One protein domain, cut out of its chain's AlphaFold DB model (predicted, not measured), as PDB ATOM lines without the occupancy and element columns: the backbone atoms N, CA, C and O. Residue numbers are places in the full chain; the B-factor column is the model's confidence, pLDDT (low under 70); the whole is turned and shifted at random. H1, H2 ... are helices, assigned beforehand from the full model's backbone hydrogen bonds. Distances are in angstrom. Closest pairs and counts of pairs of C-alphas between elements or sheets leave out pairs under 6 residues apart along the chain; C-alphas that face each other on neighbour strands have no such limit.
ATOM      1  N   TRP A  13      30.102  50.178  -1.785       52.97
ATOM      2  CA  TRP A  13      30.722  49.374  -2.839       52.97
ATOM      3  C   TRP A  13      31.371  48.087  -2.311       52.97
ATOM      4  O   TRP A  13      31.286  47.050  -2.970       52.97
ATOM      5  N   ASP A  14      31.915  48.105  -1.091       56.25
ATOM      6  CA  ASP A  14      32.549  46.931  -0.469       56.25
ATOM      7  C   ASP A  14      31.578  45.754  -0.270       56.25
ATOM      8  O   ASP A  14      31.951  44.595  -0.460       56.25
ATOM      9  N   ALA A  15      30.306  46.015   0.047       59.25
ATOM     10  CA  ALA A  15      29.307  44.950   0.208       59.25
ATOM     11  C   ALA A  15      28.947  44.266  -1.127       59.25
ATOM     12  O   ALA A  15      28.677  43.067  -1.172       59.25
ATOM     13  N   VAL A  16      28.973  45.012  -2.237       56.38
ATOM     14  CA  VAL A  16      28.674  44.471  -3.572       56.38
ATOM     15  C   VAL A  16      29.815  43.581  -4.071       56.38
ATOM     16  O   VAL A  16      29.561  42.534  -4.664       56.38
ATOM     17  N   VAL A  17      31.066  43.959  -3.799       57.75
ATOM     18  CA  VAL A  17      32.253  43.212  -4.249       57.75
ATOM     19  C   VAL A  17      32.501  41.958  -3.409       57.75
ATOM     20  O   VAL A  17      32.888  40.924  -3.948       57.75
ATOM     21  N   THR A  18      32.254  42.012  -2.099       72.75
ATOM     22  CA  THR A  18      32.497  40.877  -1.189       72.75
ATOM     23  C   THR A  18      31.441  39.774  -1.286       72.75
ATOM     24  O   THR A  18      31.668  38.664  -0.805       72.75
ATOM     25  N   GLY A  19      30.287  40.051  -1.903       65.00
ATOM     26  CA  GLY A  19      29.158  39.120  -1.961       65.00
ATOM     27  C   GLY A  19      28.418  38.963  -0.626       65.00
ATOM     28  O   GLY A  19      27.500  38.144  -0.525       65.00
ATOM     29  N   GLU A  20      28.776  39.744   0.397       78.19
ATOM     30  CA  GLU A  20      28.043  39.791   1.658       78.19
ATOM     31  C   GLU A  20      26.808  40.689   1.524       78.19
ATOM     32  O   GLU A  20      26.879  41.849   1.121       78.19
ATOM     33  N   ALA A  21      25.635  40.157   1.881       80.38
ATOM     34  CA  ALA A  21      24.400  40.925   1.801       80.38
ATOM     35  C   ALA A  21      24.438  42.147   2.744       80.38
ATOM     36  O   ALA A  21      24.702  41.976   3.940       80.38
ATOM     37  N   PRO A  22      24.097  43.363   2.269       82.69
ATOM     38  CA  PRO A  22      23.998  44.538   3.117       82.69
ATOM     39  C   PRO A  22      23.048  44.279   4.285       82.69
ATOM     40  O   PRO A  22      21.993  43.651   4.136       82.69
ATOM     41  N   SER A  23      23.384  44.800   5.467       87.44
ATOM     42  CA  SER A  23      22.524  44.610   6.636       87.44
ATOM     43  C   SER A  23      21.111  45.168   6.390       87.44
ATOM     44  O   SER A  23      20.927  46.251   5.829       87.44
ATOM     45  N   ALA A  24      20.080  44.475   6.888       84.56
ATOM     46  CA  ALA A  24      18.678  44.888   6.730       84.56
ATOM     47  C   ALA A  24      18.356  46.264   7.348       84.56
ATOM     48  O   ALA A  24      17.307  46.855   7.080       84.56
ATOM     49  N   ARG A  25      19.221  46.777   8.234       86.69
ATOM     50  CA  ARG A  25      19.126  48.148   8.749       86.69
ATOM     51  C   ARG A  25      19.570  49.162   7.687       86.69
ATOM     52  O   ARG A  25      18.885  50.164   7.522       86.69
ATOM     53  N   ARG A  26      20.643  48.873   6.941       80.50
ATOM     54  CA  ARG A  26      21.200  49.738   5.886       80.50
ATOM     55  C   ARG A  26      20.247  49.863   4.699       80.50
ATOM     56  O   ARG A  26      19.838  50.966   4.367       80.50
ATOM     57  N   LEU A  27      19.733  48.732   4.209       86.00
ATOM     58  CA  LEU A  27      18.726  48.696   3.137       86.00
ATOM     59  C   LEU A  27      17.411  49.405   3.496       86.00
ATOM     60  O   LEU A  27      16.581  49.635   2.623       86.00
ATOM     61  N   ARG A  28      17.147  49.689   4.780       89.31
ATOM     62  CA  ARG A  28      15.978  50.468   5.223       89.31
ATOM     63  C   ARG A  28      16.220  51.969   5.257       89.31
ATOM     64  O   ARG A  28      15.247  52.700   5.111       89.31
ATOM     65  N   GLY A  29      17.463  52.397   5.461       90.69
ATOM     66  CA  GLY A  29      17.829  53.809   5.539       90.69
ATOM     67  C   GLY A  29      18.036  54.470   4.179       90.69
ATOM     68  O   GLY A  29      17.962  55.690   4.104       90.69
ATOM     69  N   ASP A  30      18.258  53.675   3.131       89.81
ATOM     70  CA  ASP A  30      18.654  54.168   1.815       89.81
ATOM     71  C   ASP A  30      17.864  53.460   0.689       89.81
ATOM     72  O   ASP A  30      18.060  52.259   0.453       89.81
ATOM     73  N   PRO A  31      16.921  54.156   0.018       87.44
ATOM     74  CA  PRO A  31      16.143  53.585  -1.079       87.44
ATOM     75  C   PRO A  31      16.976  53.350  -2.349       87.44
ATOM     76  O   PRO A  31      16.628  52.458  -3.122       87.44
ATOM     77  N   GLU A  32      18.061  54.100  -2.559       85.06
ATOM     78  CA  GLU A  32      18.937  53.955  -3.724       85.06
ATOM     79  C   GLU A  32      19.789  52.691  -3.592       85.06
ATOM     80  O   GLU A  32      19.787  51.847  -4.488       85.06
ATOM     81  N   MET A  33      20.389  52.474  -2.416       82.25
ATOM     82  CA  MET A  33      21.099  51.227  -2.108       82.25
ATOM     83  C   MET A  33      20.185  49.998  -2.228       82.25
ATOM     84  O   MET A  33      20.619  48.938  -2.677       82.25
ATOM     85  N   ARG A  34      18.903  50.121  -1.852       88.62
ATOM     86  CA  ARG A  34      17.931  49.035  -2.046       88.62
ATOM     87  C   ARG A  34      17.697  48.741  -3.529       88.62
ATOM     88  O   ARG A  34      17.720  47.573  -3.900       88.62
ATOM     89  N   ALA A  35      17.503  49.768  -4.356       87.38
ATOM     90  CA  ALA A  35      17.297  49.594  -5.792       87.38
ATOM     91  C   ALA A  35      18.509  48.927  -6.466       87.38
ATOM     92  O   ALA A  35      18.338  47.969  -7.219       87.38
ATOM     93  N   GLN A  36      19.725  49.367  -6.125       82.88
ATOM     94  CA  GLN A  36      20.968  48.765  -6.620       82.88
ATOM     95  C   GLN A  36      21.115  47.299  -6.179       82.88
ATOM     96  O   GLN A  36      21.488  46.438  -6.976       82.88
ATOM     97  N   TRP A  37      20.776  46.985  -4.925       86.81
ATOM     98  CA  TRP A  37      20.809  45.612  -4.415       86.81
ATOM     99  C   TRP A  37      19.789  44.695  -5.110       86.81
ATOM    100  O   TRP A  37      20.099  43.545  -5.437       86.81
ATOM    101  N   ASP A  38      18.582  45.199  -5.370       88.81
ATOM    102  CA  ASP A  38      17.544  44.461  -6.092       88.81
ATOM    103  C   ASP A  38      17.953  44.203  -7.554       88.81
ATOM    104  O   ASP A  38      17.745  43.100  -8.067       88.81
ATOM    105  N   GLU A  39      18.595  45.172  -8.215       87.25
ATOM    106  CA  GLU A  39      19.158  45.004  -9.560       87.25
ATOM    107  C   GLU A  39      20.277  43.951  -9.581       87.25
ATOM    108  O   GLU A  39      20.244  43.031 -10.407       87.25
ATOM    109  N   ALA A  40      21.213  44.006  -8.629       82.00
ATOM    110  CA  ALA A  40      22.283  43.018  -8.499       82.00
ATOM    111  C   ALA A  40      21.730  41.590  -8.328       82.00
ATOM    112  O   ALA A  40      22.177  40.660  -9.006       82.00
ATOM    113  N   ARG A  41      20.683  41.408  -7.508       88.56
ATOM    114  CA  ARG A  41      19.994  40.113  -7.361       88.56
ATOM    115  C   ARG A  41      19.299  39.647  -8.637       88.56
ATOM    116  O   ARG A  41      19.262  38.445  -8.916       88.56
ATOM    117  N   GLN A  42      18.754  40.565  -9.435       91.19
ATOM    118  CA  GLN A  42      18.196  40.203 -10.738       91.19
ATOM    119  C   GLN A  42      19.289  39.713 -11.691       91.19
ATOM    120  O   GLN A  42      19.092  38.692 -12.352       91.19
ATOM    121  N   VAL A  43      20.450  40.369 -11.731       86.44
ATOM    122  CA  VAL A  43      21.594  39.926 -12.546       86.44
ATOM    123  C   VAL A  43      22.081  38.544 -12.099       86.44
ATOM    124  O   VAL A  43      22.230  37.648 -12.929       86.44
ATOM    125  N   GLU A  44      22.239  38.330 -10.792       85.44
ATOM    126  CA  GLU A  44      22.640  37.038 -10.222       85.44
ATOM    127  C   GLU A  44      21.655  35.912 -10.587       85.44
ATOM    128  O   GLU A  44      22.066  34.812 -10.963       85.44
ATOM    129  N   SER A  45      20.343  36.174 -10.529       90.62
ATOM    130  CA  SER A  45      19.329  35.174 -10.894       90.62
ATOM    131  C   SER A  45      19.355  34.816 -12.386       90.62
ATOM    132  O   SER A  45      19.292  33.630 -12.717       90.62
ATOM    133  N   ARG A  46      19.548  35.796 -13.286       92.81
ATOM    134  CA  ARG A  46      19.738  35.545 -14.729       92.81
ATOM    135  C   ARG A  46      20.990  34.711 -14.996       92.81
ATOM    136  O   ARG A  46      20.943  33.792 -15.810       92.81
ATOM    137  N   LEU A  47      22.088  34.985 -14.287       86.69
ATOM    138  CA  LEU A  47      23.323  34.205 -14.399       86.69
ATOM    139  C   LEU A  47      23.125  32.757 -13.939       86.69
ATOM    140  O   LEU A  47      23.516  31.835 -14.654       86.69
ATOM    141  N   ARG A  48      22.461  32.532 -12.796       88.19
ATOM    142  CA  ARG A  48      22.122  31.173 -12.334       88.19
ATOM    143  C   ARG A  48      21.242  30.428 -13.335       88.19
ATOM    144  O   ARG A  48      21.486  29.253 -13.589       88.19
ATOM    145  N   GLN A  49      20.253  31.104 -13.919       92.38
ATOM    146  CA  GLN A  49      19.391  30.511 -14.939       92.38
ATOM    147  C   GLN A  49      20.186  30.130 -16.199       92.38
ATOM    148  O   GLN A  49      20.046  29.012 -16.688       92.38
ATOM    149  N   GLY A  50      21.067  31.013 -16.682       91.62
ATOM    150  CA  GLY A  50      21.933  30.738 -17.833       91.62
ATOM    151  C   GLY A  50      22.889  29.563 -17.600       91.62
ATOM    152  O   GLY A  50      23.039  28.706 -18.467       91.62
ATOM    153  N   LEU A  51      23.478  29.465 -16.404       91.62
ATOM    154  CA  LEU A  51      24.329  28.332 -16.026       91.62
ATOM    155  C   LEU A  51      23.548  27.016 -15.917       91.62
ATOM    156  O   LEU A  51      24.085  25.964 -16.259       91.62
ATOM    157  N   GLY A  52      22.284  27.064 -15.484       90.44
ATOM    158  CA  GLY A  52      21.398  25.899 -15.471       90.44
ATOM    159  C   GLY A  52      21.176  25.320 -16.871       90.44
ATOM    160  O   GLY A  52      21.324  24.113 -17.055       90.44
ATOM    161  N   LEU A  53      20.915  26.186 -17.856       89.50
ATOM    162  CA  LEU A  53      20.732  25.791 -19.257       89.50
ATOM    163  C   LEU A  53      22.007  25.176 -19.855       89.50
ATOM    164  O   LEU A  53      21.943  24.133 -20.500       89.50
ATOM    165  N   LEU A  54      23.177  25.766 -19.583       85.50
ATOM    166  CA  LEU A  54      24.463  25.222 -20.041       85.50
ATOM    167  C   LEU A  54      24.786  23.864 -19.402       85.50
ATOM    168  O   LEU A  54      25.323  22.976 -20.062       85.50
ATOM    169  N   ALA A  55      24.459  23.684 -18.118       87.00
ATOM    170  CA  ALA A  55      24.648  22.410 -17.432       87.00
ATOM    171  C   ALA A  55      23.723  21.313 -17.984       87.00
ATOM    172  O   ALA A  55      24.118  20.149 -18.034       87.00
ATOM    173  N   GLU A  56      22.504  21.668 -18.391       86.19
ATOM    174  CA  GLU A  56      21.572  20.747 -19.040       86.19
ATOM    175  C   GLU A  56      22.063  20.346 -20.436       86.19
ATOM    176  O   GLU A  56      22.171  19.155 -20.716       86.19
ATOM    177  N   GLU A  57      22.502  21.310 -21.250       86.31
ATOM    178  CA  GLU A  57      23.091  21.043 -22.569       86.31
ATOM    179  C   GLU A  57      24.339  20.144 -22.477       86.31
ATOM    180  O   GLU A  57      24.503  19.205 -23.262       86.31
TER     181      GLU A  57
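What this domain is: This is residues 13 to 57 of the 252 residues of an uncharacterized protein of Streptomyces ferrugineus (UniProt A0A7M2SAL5). Look first for one long, straight helix, H3; before it the chain makes a loose hook, with short H2 at the corner and short H1 beside H3's earlier half. Residues 41 to 57 of H3 stick out free. The 45 printed residues include three named helices, in the order H1, H2, H3, and no named strand: all helix. The whole is loose, radius of gyration of the C-alphas 13.3 A, spanning 43 by 18 by 15 A.

How they stand to each other: H3, residues 31 to 57, and H2, residues 26 to 29, only just touch, with 3 pairs of C-alphas within 8 A, only at the corner by their tight link; H3 touches with residues 33 to 34 alone. Their closest C-alphas, of Leu 27 and Arg 34, are 5.3 A apart. H1, residues 13 to 18, is close to H3 but not clearly touching: the closest C-alphas, of Val 16 and Trp 37, are 8.0 A apart. They run the same way at a shallow tilt of 29 degrees. H1 and H2 are apart. Every O i to N i+4 pair in H1 and H3 is within hydrogen-bond range; H2 is too short for one.

Where its parts are: Find C-alpha 31 at (16.143, 53.585, -1.079); H3 runs 39.6 A to C-alpha 57 at (23.091, 21.043, -22.569). H1 measures 8.8 A, H2 5.3 A.

The domain as a whole: The farthest C-alphas, of Gly 29 and Glu 57, are 43.5 A apart. The printed part has no cut; the link H1 to H2 is short. Residues 13 to 17 and 19 have pLDDT under 70.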